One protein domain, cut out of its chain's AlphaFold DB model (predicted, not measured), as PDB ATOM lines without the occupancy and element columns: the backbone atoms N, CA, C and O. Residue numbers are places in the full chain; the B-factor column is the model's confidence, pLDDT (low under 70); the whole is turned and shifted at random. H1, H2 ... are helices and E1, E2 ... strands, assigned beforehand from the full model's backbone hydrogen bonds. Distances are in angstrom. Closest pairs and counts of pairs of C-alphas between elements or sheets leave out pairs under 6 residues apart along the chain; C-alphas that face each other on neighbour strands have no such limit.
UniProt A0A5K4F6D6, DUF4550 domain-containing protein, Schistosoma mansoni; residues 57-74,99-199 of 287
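What this domain is: This is residues 57 to 74 and 99 to 199 of the 287 residues of the protein "DUF4550 domain-containing protein" of Schistosoma mansoni (UniProt A0A5K4F6D6). A twisted sheet of five strands and a long ribbon of two strands, E1 and E7, with the short E6 beside one end of E7, form a sandwich, only partly face to face. H2 lies at one end of the long axis and H1 at the other, while H3 only grazes the larger sheet. The 119 printed residues hold three named helices and eight named strands, in the order E1 H1 E2 E3 E4 E5 E6 E7 H2 E8 H3; the sheets, E5 E4 E3 E2 E8 and E1 E7 E6, are antiparallel throughout, and the class is mixed. The whole is compact, with a radius of gyration of the C-alphas of 15.6 A, but elongated, spanning 49 by 32 by 22 A.

How they stand to each other: Begin with the larger sheet, where E2, residues 101 to 108, E3, 116 to 123, E4, 129 to 133, and E5, 139 to 141, form a meander, each strand the antiparallel neighbour of the one before. Look for N 105 and O 119, 2.8 A apart, between E2 and E3; N 122 and O 130, 2.9 A, between E3 and E4; and N 131 and O 139, 2.8 A, between E4 and E5. Beside E2 is the edge strand E8, residues 180 to 184, with N 106 and O 182 at 2.9 A. In the other sheet, E1, residues 57 to 69, and E7, 149 to 161, are antiparallel at 164 degrees, with N 62 and O 156 at 2.9 A. E6, residues 144 to 146, forms a hairpin with E7, and N 144 and O 151 are 2.8 A apart. The parts of the sheets that face each other are 8.9 A centre to centre, with their strands at 31 degrees; the closest C-alphas of E5 and E7 are those of Ala 141 and Trp 154, 7.0 A apart. H2, residues 164 to 175, is on neither sheet, nor is H1, residues 71 to 74; H3, residues 192 to 196, grazes the larger sheet with residues 193 to 195. In H2 and H3 every O i to N i+4 pair is within hydrogen-bond range; H1 is too short for such a pair.

Where its parts are: Find C-alpha 57 at (-5.915, -29.027, -29.094); from there E1 runs 39.0 A to C-alpha 69 at (5.890, -11.196, 3.476). E7 measures 37.9 A, E3 23.4 A, E2 23.3 A and H2 16.9 A. H3 ends at C-alpha 196, (21.552, -25.510, -8.604).

The domain as a whole: The C-alphas farthest apart are those of Leu 74 and Asp 164, 49.9 A. Residues 75 to 98 are not printed, and C-alphas 74 and 99 are 7.9 A apart across this cut. Of the links printed whole, none is long. Mean pLDDT of the printed part is 87.8; residues 73, 74 and 199 are under 70.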
ATOM      1  N   THR A  57      -6.804 -29.440 -30.192       87.54
ATOM      2  CA  THR A  57      -5.915 -29.027 -29.094       87.54
ATOM      3  C   THR A  57      -6.167 -27.568 -28.706       87.54
ATOM      4  O   THR A  57      -6.241 -26.693 -29.567       87.54
ATOM      5  N   THR A  58      -6.271 -27.278 -27.405       86.65
ATOM      6  CA  THR A  58      -6.393 -25.917 -26.850       86.65
ATOM      7  C   THR A  58      -5.435 -25.702 -25.682       86.65
ATOM      8  O   THR A  58      -5.003 -26.655 -25.044       86.65
ATOM      9  N   ASP A  59      -5.171 -24.444 -25.330       86.18
ATOM     10  CA  ASP A  59      -4.385 -24.103 -24.143       86.18
ATOM     11  C   ASP A  59      -5.268 -23.803 -22.931       86.18
ATOM     12  O   ASP A  59      -6.176 -22.963 -22.977       86.18
ATOM     13  N   ILE A  60      -4.929 -24.415 -21.801       88.11
ATOM     14  CA  ILE A  60      -5.404 -24.003 -20.484       88.11
ATOM     15  C   ILE A  60      -4.457 -22.934 -19.957       88.11
ATOM     16  O   ILE A  60      -3.249 -23.148 -19.872       88.11
ATOM     17  N   ILE A  61      -5.013 -21.795 -19.548       89.92
ATOM     18  CA  ILE A  61      -4.237 -20.699 -18.968       89.92
ATOM     19  C   ILE A  61      -4.443 -20.686 -17.455       89.92
ATOM     20  O   ILE A  61      -5.516 -20.338 -16.953       89.92
ATOM     21  N   LEU A  62      -3.389 -21.017 -16.718       90.78
ATOM     22  CA  LEU A  62      -3.352 -20.926 -15.264       90.78
ATOM     23  C   LEU A  62      -2.666 -19.628 -14.854       90.78
ATOM     24  O   LEU A  62      -1.518 -19.387 -15.214       90.78
ATOM     25  N   THR A  63      -3.370 -18.784 -14.102       91.35
ATOM     26  CA  THR A  63      -2.798 -17.562 -13.521       91.35
ATOM     27  C   THR A  63      -2.572 -17.775 -12.036       91.35
ATOM     28  O   THR A  63      -3.510 -18.077 -11.298       91.35
ATOM     29  N   PHE A  64      -1.331 -17.596 -11.599       92.55
ATOM     30  CA  PHE A  64      -0.925 -17.775 -10.216       92.55
ATOM     31  C   PHE A  64      -0.625 -16.433  -9.576       92.55
ATOM     32  O   PHE A  64      -0.001 -15.558 -10.180       92.55
ATOM     33  N   VAL A  65      -1.032 -16.303  -8.316       92.34
ATOM     34  CA  VAL A  65      -0.649 -15.187  -7.460       92.34
ATOM     35  C   VAL A  65      -0.126 -15.729  -6.142       92.34
ATOM     36  O   VAL A  65      -0.863 -16.372  -5.389       92.34
ATOM     37  N   LEU A  66       1.137 -15.421  -5.856       93.11
ATOM     38  CA  LEU A  66       1.806 -15.731  -4.602       93.11
ATOM     39  C   LEU A  66       2.013 -14.446  -3.794       93.11
ATOM     40  O   LEU A  66       2.619 -13.488  -4.275       93.11
ATOM     41  N   ALA A  67       1.513 -14.452  -2.559       91.20
ATOM     42  CA  ALA A  67       1.735 -13.408  -1.566       91.20
ATOM     43  C   ALA A  67       2.877 -13.810  -0.626       91.20
ATOM     44  O   ALA A  67       2.794 -14.851   0.031       91.20
ATOM     45  N   VAL A  68       3.902 -12.971  -0.533       87.31
ATOM     46  CA  VAL A  68       5.076 -13.166   0.319       87.31
ATOM     47  C   VAL A  68       5.210 -11.979   1.265       87.31
ATOM     48  O   VAL A  68       4.999 -10.834   0.873       87.31
ATOM     49  N   ASP A  69       5.565 -12.248   2.515       82.57
ATOM     50  CA  ASP A  69       5.890 -11.196   3.476       82.57
ATOM     51  C   ASP A  69       7.213 -10.521   3.070       82.57
ATOM     52  O   ASP A  69       8.262 -11.173   3.016       82.57
ATOM     53  N   SER A  70       7.174  -9.223   2.764       77.75
ATOM     54  CA  SER A  70       8.355  -8.506   2.279       77.75
ATOM     55  C   SER A  70       9.434  -8.348   3.357       77.75
ATOM     56  O   SER A  70      10.621  -8.292   3.020       77.75
ATOM     57  N   GLU A  71       9.064  -8.364   4.642       76.92
ATOM     58  CA  GLU A  71      10.009  -8.282   5.757       76.92
ATOM     59  C   GLU A  71      10.830  -9.562   5.897       76.92
ATOM     60  O   GLU A  71      12.006  -9.520   6.259       76.92
ATOM     61  N   THR A  72      10.256 -10.717   5.549       71.54
ATOM     62  CA  THR A  72      10.968 -11.999   5.657       71.54
ATOM     63  C   THR A  72      12.169 -12.106   4.707       71.54
ATOM     64  O   THR A  72      13.082 -12.891   4.977       71.54
ATOM     65  N   LEU A  73      12.215 -11.302   3.632       67.97
ATOM     66  CA  LEU A  73      13.375 -11.209   2.731       67.97
ATOM     67  C   LEU A  73      14.511 -10.397   3.359       67.97
ATOM     68  O   LEU A  73      15.678 -10.715   3.145       67.97
ATOM     69  N   LEU A  74      14.168  -9.364   4.132       59.18
ATOM     70  CA  LEU A  74      15.124  -8.474   4.792       59.18
ATOM     71  C   LEU A  74      15.656  -9.088   6.094       59.18
ATOM     72  O   LEU A  74      16.847  -9.025   6.374       59.18
ATOM     73  N   ASN A  99      19.480 -14.494   1.199       75.99
ATOM     74  CA  ASN A  99      18.311 -15.113   1.809       75.99
ATOM     75  C   ASN A  99      17.162 -15.246   0.821       75.99
ATOM     76  O   ASN A  99      16.121 -14.605   0.943       75.99
ATOM     77  N   PHE A 100      17.361 -16.089  -0.182       87.16
ATOM     78  CA  PHE A 100      16.332 -16.373  -1.160       87.16
ATOM     79  C   PHE A 100      15.211 -17.184  -0.530       87.16
ATOM     80  O   PHE A 100      15.436 -18.067   0.308       87.16
ATOM     81  N   MET A 101      13.996 -16.893  -0.967       89.14
ATOM     82  CA  MET A 101      12.841 -17.707  -0.629       89.14
ATOM     83  C   MET A 101      12.577 -18.676  -1.752       89.14
ATOM     84  O   MET A 101      12.570 -18.291  -2.918       89.14
ATOM     85  N   TYR A 102      12.369 -19.922  -1.366       91.68
ATOM     86  CA  TYR A 102      12.088 -21.012  -2.274       91.68
ATOM     87  C   TYR A 102      10.683 -21.483  -1.977       91.68
ATOM     88  O   TYR A 102      10.381 -21.818  -0.832       91.68
ATOM     89  N   PHE A 103       9.857 -21.501  -3.008       94.77
ATOM     90  CA  PHE A 103       8.536 -22.084  -2.961       94.77
ATOM     91  C   PHE A 103       8.469 -23.204  -3.986       94.77
ATOM     92  O   PHE A 103       8.911 -23.033  -5.117       94.77
ATOM     93  N   HIS A 104       7.925 -24.340  -3.584       94.68
ATOM     94  CA  HIS A 104       7.564 -25.427  -4.479       94.68
ATOM     95  C   HIS A 104       6.045 -25.498  -4.515       94.68
ATOM     96  O   HIS A 104       5.424 -25.519  -3.452       94.68
ATOM     97  N   LEU A 105       5.450 -25.484  -5.703       95.85
ATOM     98  CA  LEU A 105       4.018 -25.648  -5.897       95.85
ATOM     99  C   LEU A 105       3.773 -26.953  -6.645       95.85
ATOM    100  O   LEU A 105       4.375 -27.164  -7.690       95.85
ATOM    101  N   GLU A 106       2.841 -27.767  -6.165       94.03
ATOM    102  CA  GLU A 106       2.282 -28.903  -6.907       94.03
ATOM    103  C   GLU A 106       0.793 -28.663  -7.121       94.03
ATOM    104  O   GLU A 106       0.087 -28.284  -6.181       94.03
ATOM    105  N   TYR A 107       0.297 -28.901  -8.329       90.89
ATOM    106  CA  TYR A 107      -1.111 -28.729  -8.657       90.89
ATOM    107  C   TYR A 107      -1.550 -29.716  -9.733       90.89
ATOM    108  O   TYR A 107      -0.778 -30.046 -10.626       90.89
ATOM    109  N   SER A 108      -2.800 -30.176  -9.649       88.16
ATOM    110  CA  SER A 108      -3.376 -31.063 -10.659       88.16
ATOM    111  C   SER A 108      -4.571 -30.426 -11.341       88.16
ATOM    112  O   SER A 108      -5.458 -29.886 -10.674       88.16
ATOM    113  N   ILE A 109      -4.593 -30.488 -12.670       84.41
ATOM    114  CA  ILE A 109      -5.699 -29.964 -13.483       84.41
ATOM    115  C   ILE A 109      -6.844 -30.975 -13.568       84.41
ATOM    116  O   ILE A 109      -7.991 -30.589 -13.768       84.41
ATOM    117  N   MET A 110      -6.553 -32.260 -13.382       81.47
ATOM    118  CA  MET A 110      -7.524 -33.350 -13.472       81.47
ATOM    119  C   MET A 110      -7.277 -34.360 -12.349       81.47
ATOM    120  O   MET A 110      -6.215 -34.372 -11.731       81.47
ATOM    121  N   ASN A 111      -8.225 -35.257 -12.083       72.61
ATOM    122  CA  ASN A 111      -8.039 -36.335 -11.097       72.61
ATOM    123  C   ASN A 111      -7.201 -37.511 -11.650       72.61
ATOM    124  O   ASN A 111      -7.384 -38.652 -11.237       72.61
ATOM    125  N   LYS A 112      -6.311 -37.231 -12.604       74.20
ATOM    126  CA  LYS A 112      -5.455 -38.184 -13.314       74.20
ATOM    127  C   LYS A 112      -3.997 -37.802 -13.046       74.20
ATOM    128  O   LYS A 112      -3.668 -36.617 -13.099       74.20
ATOM    129  N   ASP A 113      -3.143 -38.786 -12.775       73.60
ATOM    130  CA  ASP A 113      -1.734 -38.554 -12.412       73.60
ATOM    131  C   ASP A 113      -0.945 -37.842 -13.525       73.60
ATOM    132  O   ASP A 113      -0.069 -37.029 -13.235       73.60
ATOM    133  N   ASP A 114      -1.323 -38.056 -14.790       78.06
ATOM    134  CA  ASP A 114      -0.709 -37.411 -15.964       78.06
ATOM    135  C   ASP A 114      -0.896 -35.884 -15.998       78.06
ATOM    136  O   ASP A 114      -0.221 -35.184 -16.750       78.06
ATOM    137  N   PHE A 115      -1.797 -35.349 -15.169       83.33
ATOM    138  CA  PHE A 115      -2.088 -33.920 -15.069       83.33
ATOM    139  C   PHE A 115      -1.556 -33.298 -13.779       83.33
ATOM    140  O   PHE A 115      -1.995 -32.206 -13.407       83.33
ATOM    141  N   LEU A 116      -0.619 -33.973 -13.102       90.32
ATOM    142  CA  LEU A 116       0.121 -33.413 -11.981       90.32
ATOM    143  C   LEU A 116       1.285 -32.556 -12.491       90.32
ATOM    144  O   LEU A 116       2.260 -33.045 -13.058       90.32
ATOM    145  N   PHE A 117       1.204 -31.261 -12.222       92.62
ATOM    146  CA  PHE A 117       2.222 -30.283 -12.570       92.62
ATOM    147  C   PHE A 117       2.902 -29.755 -11.313       92.62
ATOM    148  O   PHE A 117       2.339 -29.758 -10.213       92.62
ATOM    149  N   SER A 118       4.123 -29.255 -11.485       94.65
ATOM    150  CA  SER A 118       4.807 -28.540 -10.418       94.65
ATOM    151  C   SER A 118       5.561 -27.325 -10.935       94.65
ATOM    152  O   SER A 118       6.063 -27.322 -12.064       94.65
ATOM    153  N   THR A 119       5.650 -26.302 -10.097       96.37
ATOM    154  CA  THR A 119       6.355 -25.059 -10.396       96.37
ATOM    155  C   THR A 119       7.139 -24.625  -9.176       96.37
ATOM    156  O   THR A 119       6.572 -24.433  -8.101       96.37
ATOM    157  N   ASP A 120       8.442 -24.412  -9.342       95.77
ATOM    158  CA  ASP A 120       9.236 -23.755  -8.311       95.77
ATOM    159  C   ASP A 120       9.246 -22.238  -8.517       95.77
ATOM    160  O   ASP A 120       9.317 -21.737  -9.641       95.77
ATOM    161  N   VAL A 121       9.249 -21.488  -7.422       95.25
ATOM    162  CA  VAL A 121       9.395 -20.033  -7.413       95.25
ATOM    163  C   VAL A 121      10.536 -19.663  -6.484       95.25
ATOM    164  O   VAL A 121      10.537 -20.019  -5.308       95.25
ATOM    165  N   VAL A 122      11.502 -18.913  -7.008       93.39
ATOM    166  CA  VAL A 122      12.612 -18.373  -6.224       93.39
ATOM    167  C   VAL A 122      12.514 -16.861  -6.197       93.39
ATOM    168  O   VAL A 122      12.564 -16.215  -7.242       93.39
ATOM    169  N   VAL A 123      12.390 -16.290  -5.004       91.42
ATOM    170  CA  VAL A 123      12.393 -14.838  -4.804       91.42
ATOM    171  C   VAL A 123      13.793 -14.422  -4.375       91.42
ATOM    172  O   VAL A 123      14.260 -14.809  -3.301       91.42
ATOM    173  N   PHE A 124      14.470 -13.664  -5.239       88.91
ATOM    174  CA  PHE A 124      15.846 -13.224  -5.018       88.91
ATOM    175  C   PHE A 124      15.919 -11.874  -4.301       88.91
ATOM    176  O   PHE A 124      16.832 -11.640  -3.514       88.91
ATOM    177  N   SER A 125      14.967 -10.986  -4.585       87.97
ATOM    178  CA  SER A 125      14.852  -9.654  -3.991       87.97
ATOM    179  C   SER A 125      13.408  -9.150  -4.092       87.97
ATOM    180  O   SER A 125      12.548  -9.803  -4.686       87.97
ATOM    181  N   LYS A 126      13.146  -7.941  -3.581       88.28
ATOM    182  CA  LYS A 126      11.860  -7.243  -3.760       88.28
ATOM    183  C   LYS A 126      11.516  -6.932  -5.227       88.28
ATOM    184  O   LYS A 126      10.369  -6.624  -5.521       88.28
ATOM    185  N   SER A 127      12.481  -7.005  -6.144       88.43
ATOM    186  CA  SER A 127      12.297  -6.668  -7.563       88.43
ATOM    187  C   SER A 127      12.538  -7.834  -8.520       88.43
ATOM    188  O   SER A 127      12.198  -7.724  -9.695       88.43
ATOM    189  N   ILE A 128      13.068  -8.964  -8.039       90.86
ATOM    190  CA  ILE A 128      13.478 -10.090  -8.881       90.86
ATOM    191  C   ILE A 128      12.993 -11.405  -8.268       90.86
ATOM    192  O   ILE A 128      13.407 -11.797  -7.174       90.86
ATOM    193  N   ALA A 129      12.170 -12.127  -9.021       92.34
ATOM    194  CA  ALA A 129      11.824 -13.518  -8.779       92.34
ATOM    195  C   ALA A 129      11.997 -14.331 -10.066       92.34
ATOM    196  O   ALA A 129      12.039 -13.789 -11.169       92.34
ATOM    197  N   LYS A 130      12.107 -15.649  -9.944       94.87
ATOM    198  CA  LYS A 130      12.220 -16.549 -11.088       94.87
ATOM    199  C   LYS A 130      11.344 -17.771 -10.883       94.87
ATOM    200  O   LYS A 130      11.312 -18.342  -9.797       94.87
ATOM    201  N   ILE A 131      10.622 -18.116 -11.937       96.60
ATOM    202  CA  ILE A 131       9.627 -19.178 -11.991       96.60
ATOM    203  C   ILE A 131      10.217 -20.327 -12.800       96.60
ATOM    204  O   ILE A 131      10.765 -20.098 -13.881       96.60
ATOM    205  N   TYR A 132      10.094 -21.550 -12.303       96.42
ATOM    206  CA  TYR A 132      10.597 -22.766 -12.934       96.42
ATOM    207  C   TYR A 132       9.450 -23.773 -13.031       96.42
ATOM    208  O   TYR A 132       9.295 -24.613 -12.143       96.42
ATOM    209  N   PRO A 133       8.611 -23.675 -14.074       94.98
ATOM    210  CA  PRO A 133       7.623 -24.705 -14.343       94.98
ATOM    211  C   PRO A 133       8.330 -26.001 -14.752       94.98
ATOM    212  O   PRO A 133       9.365 -25.970 -15.426       94.98
ATOM    213  N   THR A 134       7.771 -27.141 -14.356       91.09
ATOM    214  CA  THR A 134       8.315 -28.462 -14.706       91.09
ATOM    215  C   THR A 134       8.405 -28.620 -16.222       91.09
ATOM    216  O   THR A 134       7.509 -28.201 -16.951       91.09
ATOM    217  N   ASN A 135       9.497 -29.221 -16.703       88.62
ATOM    218  CA  ASN A 135       9.758 -29.475 -18.128       88.62
ATOM    219  C   ASN A 135       9.746 -28.223 -19.026       88.62
ATOM    220  O   ASN A 135       9.719 -28.340 -20.249       88.62
ATOM    221  N   CYS A 136       9.807 -27.026 -18.442       90.70
ATOM    222  CA  CYS A 136       9.794 -25.766 -19.171       90.70
ATOM    223  C   CYS A 136      11.052 -24.944 -18.888       90.70
ATOM    224  O   CYS A 136      11.750 -25.108 -17.886       90.70
ATOM    225  N   SER A 137      11.321 -23.984 -19.771       91.58
ATOM    226  CA  SER A 137      12.337 -22.971 -19.499       91.58
ATOM    227  C   SER A 137      11.892 -22.053 -18.361       91.58
ATOM    228  O   SER A 137      10.744 -21.609 -18.308       91.58
ATOM    229  N   SER A 138      12.830 -21.722 -17.478       93.74
ATOM    230  CA  SER A 138      12.590 -20.784 -16.384       93.74
ATOM    231  C   SER A 138      12.259 -19.380 -16.899       93.74
ATOM    232  O   SER A 138      12.877 -18.922 -17.863       93.74
ATOM    233  N   LYS A 139      11.374 -18.661 -16.211       93.35
ATOM    234  CA  LYS A 139      10.928 -17.308 -16.571       93.35
ATOM    235  C   LYS A 139      11.246 -16.323 -15.455       93.35
ATOM    236  O   LYS A 139      11.044 -16.626 -14.282       93.35
ATOM    237  N   LEU A 140      11.732 -15.135 -15.809       93.69
ATOM    238  CA  LEU A 140      11.890 -14.050 -14.844       93.69
ATOM    239  C   LEU A 140      10.517 -13.439 -14.539       93.69
ATOM    240  O   LEU A 140       9.747 -13.160 -15.455       93.69
ATOM    241  N   ALA A 141      10.235 -13.213 -13.262       91.64
ATOM    242  CA  ALA A 141       9.072 -12.482 -12.794       91.64
ATOM    243  C   ALA A 141       9.542 -11.259 -12.005       91.64
ATOM    244  O   ALA A 141      10.509 -11.329 -11.248       91.64
ATOM    245  N   ASN A 142       8.836 -10.145 -12.158       92.01
ATOM    246  CA  ASN A 142       9.106  -8.937 -11.391       92.01
ATOM    247  C   ASN A 142       8.053  -8.856 -10.282       92.01
ATOM    248  O   ASN A 142       6.900  -8.538 -10.595       92.01
ATOM    249  N   PRO A 143       8.394  -9.109  -9.011       91.22
ATOM    250  CA  PRO A 143       7.476  -8.894  -7.907       91.22
ATOM    251  C   PRO A 143       6.951  -7.451  -7.855       91.22
ATOM    252  O   PRO A 143       7.522  -6.535  -8.457       91.22
ATOM    253  N   CYS A 144       5.829  -7.255  -7.177       91.95
ATOM    254  CA  CYS A 144       5.217  -5.953  -6.936       91.95
ATOM    255  C   CYS A 144       4.882  -5.841  -5.450       91.95
ATOM    256  O   CYS A 144       4.140  -6.669  -4.929       91.95
ATOM    257  N   GLU A 145       5.417  -4.835  -4.764       89.15
ATOM    258  CA  GLU A 145       5.137  -4.606  -3.344       89.15
ATOM    259  C   GLU A 145       3.987  -3.606  -3.193       89.15
ATOM    260  O   GLU A 145       4.037  -2.509  -3.745       89.15
ATOM    261  N   PHE A 146       2.936  -3.990  -2.470       88.59
ATOM    262  CA  PHE A 146       1.900  -3.072  -1.993       88.59
ATOM    263  C   PHE A 146       1.162  -3.689  -0.799       88.59
ATOM    264  O   PHE A 146       1.037  -4.913  -0.702       88.59
ATOM    265  N   ASN A 147       0.652  -2.840   0.098       86.61
ATOM    266  CA  ASN A 147       0.033  -3.243   1.369       86.61
ATOM    267  C   ASN A 147       0.950  -4.167   2.199       86.61
ATOM    268  O   ASN A 147       0.519  -5.241   2.623       86.61
ATOM    269  N   ASP A 148       2.227  -3.791   2.332       84.51
ATOM    270  CA  ASP A 148       3.265  -4.534   3.072       84.51
ATOM    271  C   ASP A 148       3.405  -6.008   2.648       84.51
ATOM    272  O   ASP A 148       3.856  -6.872   3.393       84.51
ATOM    273  N   THR A 149       2.977  -6.314   1.423       86.88
ATOM    274  CA  THR A 149       2.988  -7.657   0.856       86.88
ATOM    275  C   THR A 149       3.689  -7.610  -0.488       86.88
ATOM    276  O   THR A 149       3.390  -6.773  -1.343       86.88
ATOM    277  N   LEU A 150       4.620  -8.536  -0.687       89.99
ATOM    278  CA  LEU A 150       5.283  -8.747  -1.957       89.99
ATOM    279  C   LEU A 150       4.482  -9.749  -2.791       89.99
ATOM    280  O   LEU A 150       4.311 -10.904  -2.407       89.99
ATOM    281  N   TRP A 151       4.004  -9.309  -3.948       93.49
ATOM    282  CA  TRP A 151       3.180 -10.112  -4.842       93.49
ATOM    283  C   TRP A 151       3.979 -10.585  -6.044       93.49
ATOM    284  O   TRP A 151       4.618  -9.788  -6.729       93.49
ATOM    285  N   ILE A 152       3.897 -11.879  -6.332       92.66
ATOM    286  CA  ILE A 152       4.469 -12.491  -7.525       92.66
ATOM    287  C   ILE A 152       3.315 -13.056  -8.345       92.66
ATOM    288  O   ILE A 152       2.544 -13.877  -7.849       92.66
ATOM    289  N   VAL A 153       3.193 -12.593  -9.589       93.08
ATOM    290  CA  VAL A 153       2.144 -13.007 -10.524       93.08
ATOM    291  C   VAL A 153       2.793 -13.583 -11.768       93.08
ATOM    292  O   VAL A 153       3.707 -12.974 -12.327       93.08
ATOM    293  N   TRP A 154       2.329 -14.750 -12.200       94.31
ATOM    294  CA  TRP A 154       2.753 -15.358 -13.455       94.31
ATOM    295  C   TRP A 154       1.630 -16.196 -14.056       94.31
ATOM    296  O   TRP A 154       0.644 -16.523 -13.391       94.31
ATOM    297  N   THR A 155       1.794 -16.535 -15.330       92.33
ATOM    298  CA  THR A 155       0.876 -17.401 -16.060       92.33
ATOM    299  C   THR A 155       1.604 -18.604 -16.639       92.33
ATOM    300  O   THR A 155       2.756 -18.521 -17.084       92.33
ATOM    301  N   GLU A 156       0.912 -19.734 -16.638       91.32
ATOM    302  CA  GLU A 156       1.333 -20.973 -17.277       91.32
ATOM    303  C   GLU A 156       0.289 -21.371 -18.314       91.32
ATOM    304  O   GLU A 156      -0.908 -21.151 -18.125       91.32
ATOM    305  N   GLN A 157       0.771 -21.886 -19.439       90.53
ATOM    306  CA  GLN A 157      -0.041 -22.338 -20.559       90.53
ATOM    307  C   GLN A 157       0.223 -23.821 -20.722       90.53
ATOM    308  O   GLN A 157       1.382 -24.221 -20.841       90.53
ATOM    309  N   ILE A 158      -0.838 -24.615 -20.662       87.32
ATOM    310  CA  ILE A 158      -0.756 -26.067 -20.725       87.32
ATOM    311  C   ILE A 158      -1.611 -26.512 -21.910       87.32
ATOM    312  O   ILE A 158      -2.836 -26.364 -21.836       87.32
ATOM    313  N   PRO A 159      -0.991 -27.001 -22.999       86.63
ATOM    314  CA  PRO A 159      -1.732 -27.519 -24.137       86.63
ATOM    315  C   PRO A 159      -2.430 -28.816 -23.729       86.63
ATOM    316  O   PRO A 159      -1.839 -29.679 -23.079       86.63
ATOM    317  N   ILE A 160      -3.694 -28.948 -24.109       85.21
ATOM    318  CA  ILE A 160      -4.517 -30.122 -23.845       85.21
ATOM    319  C   ILE A 160      -5.335 -30.457 -25.093       85.21
ATOM    320  O   ILE A 160      -5.915 -29.572 -25.726       85.21
ATOM    321  N   VAL A 161      -5.401 -31.739 -25.441       86.45
ATOM    322  CA  VAL A 161      -6.373 -32.230 -26.425       86.45
ATOM    323  C   VAL A 161      -7.743 -32.210 -25.765       86.45
ATOM    324  O   VAL A 161      -7.898 -32.726 -24.666       86.45
ATOM    325  N   ILE A 162      -8.739 -31.592 -26.386       83.38
ATOM    326  CA  ILE A 162     -10.091 -31.529 -25.841       83.38
ATOM    327  C   ILE A 162     -10.874 -32.751 -26.284       83.38
ATOM    328  O   ILE A 162     -11.145 -32.947 -27.463       83.38
ATOM    329  N   THR A 163     -11.282 -33.534 -25.295       87.28
ATOM    330  CA  THR A 163     -12.218 -34.645 -25.440       87.28
ATOM    331  C   THR A 163     -13.440 -34.401 -24.558       87.28
ATOM    332  O   THR A 163     -13.377 -33.624 -23.597       87.28
ATOM    333  N   ASP A 164     -14.548 -35.089 -24.837       87.81
ATOM    334  CA  ASP A 164     -15.752 -35.025 -23.999       87.81
ATOM    335  C   ASP A 164     -15.451 -35.401 -22.540       87.81
ATOM    336  O   ASP A 164     -15.933 -34.752 -21.610       87.81
ATOM    337  N   GLU A 165     -14.581 -36.395 -22.325       87.94
ATOM    338  CA  GLU A 165     -14.118 -36.784 -20.990       87.94
ATOM    339  C   GLU A 165     -13.419 -35.631 -20.266       87.94
ATOM    340  O   GLU A 165     -13.699 -35.369 -19.098       87.94
ATOM    341  N   ILE A 166     -12.539 -34.908 -20.964       85.47
ATOM    342  CA  ILE A 166     -11.804 -33.776 -20.400       85.47
ATOM    343  C   ILE A 166     -12.759 -32.633 -20.036       85.47
ATOM    344  O   ILE A 166     -12.607 -32.017 -18.981       85.47
ATOM    345  N   ILE A 167     -13.782 -32.377 -20.856       86.14
ATOM    346  CA  ILE A 167     -14.822 -31.380 -20.560       86.14
ATOM    347  C   ILE A 167     -15.612 -31.770 -19.299       86.14
ATOM    348  O   ILE A 167     -15.845 -30.924 -18.429       86.14
ATOM    349  N   ILE A 168     -15.998 -33.042 -19.169       87.65
ATOM    350  CA  ILE A 168     -16.706 -33.563 -17.989       87.65
ATOM    351  C   ILE A 168     -15.820 -33.476 -16.738       87.65
ATOM    352  O   ILE A 168     -16.282 -33.044 -15.679       87.65
ATOM    353  N   ASP A 169     -14.540 -33.826 -16.850       85.36
ATOM    354  CA  ASP A 169     -13.572 -33.718 -15.757       85.36
ATOM    355  C   ASP A 169     -13.399 -32.259 -15.309       85.36
ATOM    356  O   ASP A 169     -13.405 -31.977 -14.106       85.36
ATOM    357  N   PHE A 170     -13.339 -31.312 -16.253       84.54
ATOM    358  CA  PHE A 170     -13.324 -29.881 -15.953       84.54
ATOM    359  C   PHE A 170     -14.561 -29.437 -15.185       84.54
ATOM    360  O   PHE A 170     -14.457 -28.754 -14.161       84.54
ATOM    361  N   TRP A 171     -15.734 -29.853 -15.655       84.13
ATOM    362  CA  TRP A 171     -17.000 -29.567 -15.000       84.13
ATOM    363  C   TRP A 171     -17.013 -30.087 -13.555       84.13
ATOM    364  O   TRP A 171     -17.263 -29.321 -12.621       84.13
ATOM    365  N   ASN A 172     -16.632 -31.345 -13.338       85.63
ATOM    366  CA  ASN A 172     -16.550 -31.950 -12.006       85.63
ATOM    367  C   ASN A 172     -15.519 -31.254 -11.104       85.63
ATOM    368  O   ASN A 172     -15.767 -31.040  -9.910       85.63
ATOM    369  N   LEU A 173     -14.373 -30.851 -11.658       82.91
ATOM    370  CA  LEU A 173     -13.363 -30.111 -10.911       82.91
ATOM    371  C   LEU A 173     -13.925 -28.776 -10.413       82.91
ATOM    372  O   LEU A 173     -13.758 -28.446  -9.242       82.91
ATOM    373  N   THR A 174     -14.648 -28.033 -11.258       78.61
ATOM    374  CA  THR A 174     -15.265 -26.767 -10.828       78.61
ATOM    375  C   THR A 174     -16.256 -26.975  -9.681       78.61
ATOM    376  O   THR A 174     -16.175 -26.256  -8.684       78.61
ATOM    377  N   GLN A 175     -17.093 -28.019  -9.741       79.03
ATOM    378  CA  GLN A 175     -18.041 -28.344  -8.668       79.03
ATOM    379  C   GLN A 175     -17.358 -28.718  -7.342       79.03
ATOM    380  O   GLN A 175     -17.871 -28.411  -6.266       79.03
ATOM    381  N   THR A 176     -16.184 -29.352  -7.398       79.52
ATOM    382  CA  THR A 176     -15.438 -29.824  -6.214       79.52
ATOM    383  C   THR A 176     -14.461 -28.795  -5.632       79.52
ATOM    384  O   THR A 176     -13.700 -29.104  -4.706       79.52
ATOM    385  N   GLY A 177     -14.526 -27.554  -6.124       77.12
ATOM    386  CA  GLY A 177     -13.761 -26.412  -5.625       77.12
ATOM    387  C   GLY A 177     -12.566 -25.990  -6.474       77.12
ATOM    388  O   GLY A 177     -11.787 -25.136  -6.056       77.12
ATOM    389  N   GLY A 178     -12.443 -26.547  -7.675       83.22
ATOM    390  CA  GLY A 178     -11.412 -26.202  -8.643       83.22
ATOM    391  C   GLY A 178     -10.076 -26.900  -8.392       83.22
ATOM    392  O   GLY A 178      -9.962 -27.831  -7.590       83.22
ATOM    393  N   ILE A 179      -9.050 -26.427  -9.105       84.58
ATOM    394  CA  ILE A 179      -7.673 -26.908  -8.964       84.58
ATOM    395  C   ILE A 179      -7.209 -26.737  -7.520       84.58
ATOM    396  O   ILE A 179      -7.282 -25.652  -6.939       84.58
ATOM    397  N   ARG A 180      -6.644 -27.811  -6.972       82.58
ATOM    398  CA  ARG A 180      -6.022 -27.812  -5.652       82.58
ATOM    399  C   ARG A 180      -4.515 -27.710  -5.803       82.58
ATOM    400  O   ARG A 180      -3.926 -28.417  -6.618       82.58
ATOM    401  N   ILE A 181      -3.905 -26.846  -4.997       89.63
ATOM    402  CA  ILE A 181      -2.468 -26.574  -5.047       89.63
ATOM    403  C   ILE A 181      -1.879 -26.788  -3.661       89.63
ATOM    404  O   ILE A 181      -2.409 -26.296  -2.662       89.63
ATOM    405  N   LYS A 182      -0.776 -27.524  -3.608       90.66
ATOM    406  CA  LYS A 182       0.076 -27.643  -2.430       90.66
ATOM    407  C   LYS A 182       1.255 -26.701  -2.599       90.66
ATOM    408  O   LYS A 182       1.793 -26.590  -3.695       90.66
ATOM    409  N   CYS A 183       1.654 -26.039  -1.521       92.99
ATOM    410  CA  CYS A 183       2.822 -25.172  -1.523       92.99
ATOM    411  C   CYS A 183       3.724 -25.485  -0.334       92.99
ATOM    412  O   CYS A 183       3.252 -25.581   0.799       92.99
ATOM    413  N   TRP A 184       5.026 -25.555  -0.591       93.66
ATOM    414  CA  TRP A 184       6.073 -25.680   0.418       93.66
ATOM    415  C   TRP A 184       7.023 -24.496   0.321       93.66
ATOM    416  O   TRP A 184       7.408 -24.122  -0.777       93.66
ATOM    417  N   ASP A 185       7.448 -23.939   1.451       88.25
ATOM    418  CA  ASP A 185       8.402 -22.823   1.563       88.25
ATOM    419  C   ASP A 185       9.846 -23.309   1.825       88.25
ATOM    420  O   ASP A 185      10.637 -22.692   2.549       88.25
ATOM    421  N   GLN A 186      10.183 -24.469   1.254       87.37
ATOM    422  CA  GLN A 186      11.375 -25.253   1.563       87.37
ATOM    423  C   GLN A 186      12.248 -25.464   0.326       87.37
ATOM    424  O   GLN A 186      11.824 -26.059  -0.663       87.37
ATOM    425  N   ARG A 187      13.517 -25.043   0.406       90.67
ATOM    426  CA  ARG A 187      14.483 -25.198  -0.695       90.67
ATOM    427  C   ARG A 187      14.706 -26.660  -1.084       90.67
ATOM    428  O   ARG A 187      14.968 -26.936  -2.246       90.67
ATOM    429  N   ASP A 188      14.660 -27.587  -0.134       93.01
ATOM    430  CA  ASP A 188      14.872 -29.016  -0.374       93.01
ATOM    431  C   ASP A 188      13.734 -29.678  -1.163       93.01
ATOM    432  O   ASP A 188      14.005 -30.676  -1.833       93.01
ATOM    433  N   LYS A 189      12.529 -29.084  -1.154       94.08
ATOM    434  CA  LYS A 189      11.374 -29.515  -1.958       94.08
ATOM    435  C   LYS A 189      11.455 -29.095  -3.420       94.08
ATOM    436  O   LYS A 189      10.870 -29.765  -4.258       94.08
ATOM    437  N   CYS A 190      12.200 -28.037  -3.730       94.50
ATOM    438  CA  CYS A 190      12.386 -27.608  -5.110       94.50
ATOM    439  C   CYS A 190      13.187 -28.624  -5.933       94.50
ATOM    440  O   CYS A 190      14.038 -29.364  -5.418       94.50
ATOM    441  N   SER A 191      12.977 -28.589  -7.247       94.60
ATOM    442  CA  SER A 191      13.693 -29.422  -8.209       94.60
ATOM    443  C   SER A 191      15.215 -29.217  -8.152       94.60
ATOM    444  O   SER A 191      15.740 -28.191  -7.703       94.60
ATOM    445  N   ILE A 192      15.974 -30.212  -8.626       92.80
ATOM    446  CA  ILE A 192      17.439 -30.110  -8.767       92.80
ATOM    447  C   ILE A 192      17.804 -28.873  -9.598       92.80
ATOM    448  O   ILE A 192      18.648 -28.090  -9.168       92.80
ATOM    449  N   GLN A 193      17.126 -28.660 -10.728       92.14
ATOM    450  CA  GLN A 193      17.365 -27.521 -11.615       92.14
ATOM    451  C   GLN A 193      17.272 -26.187 -10.865       92.14
ATOM    452  O   GLN A 193      18.215 -25.400 -10.907       92.14
ATOM    453  N   THR A 194      16.199 -25.973 -10.107       93.30
ATOM    454  CA  THR A 194      16.002 -24.753  -9.315       93.30
ATOM    455  C   THR A 194      17.059 -24.589  -8.225       93.30
ATOM    456  O   THR A 194      17.561 -23.491  -7.992       93.30
ATOM    457  N   ARG A 195      17.428 -25.677  -7.536       91.30
ATOM    458  CA  ARG A 195      18.389 -25.620  -6.423       91.30
ATOM    459  C   ARG A 195      19.805 -25.281  -6.883       91.30
ATOM    460  O   ARG A 195      20.536 -24.644  -6.122       91.30
ATOM    461  N   PHE A 196      20.208 -25.740  -8.066       88.35
ATOM    462  CA  PHE A 196      21.552 -25.510  -8.604       88.35
ATOM    463  C   PHE A 196      21.652 -24.278  -9.506       88.35
ATOM    464  O   PHE A 196      22.770 -23.862  -9.815       88.35
ATOM    465  N   ASP A 197      20.528 -23.663  -9.883       85.63
ATOM    466  CA  ASP A 197      20.562 -22.391 -10.589       85.63
ATOM    467  C   ASP A 197      21.082 -21.284  -9.663       85.63
ATOM    468  O   ASP A 197      20.492 -20.952  -8.631       85.63
ATOM    469  N   ARG A 198      22.240 -20.723 -10.012       74.98
ATOM    470  CA  ARG A 198      22.811 -19.599  -9.273       74.98
ATOM    471  C   ARG A 198      22.173 -18.319  -9.799       74.98
ATOM    472  O   ARG A 198      22.203 -18.107 -11.013       74.98
ATOM    473  N   PRO A 199      21.706 -17.410  -8.928       67.35
ATOM    474  CA  PRO A 199      21.397 -16.063  -9.367       67.35
ATOM    475  C   PRO A 199      22.674 -15.469  -9.943       67.35
ATOM    476  O   PRO A 199      23.634 -15.176  -9.227       67.35
TER     477      PRO A 199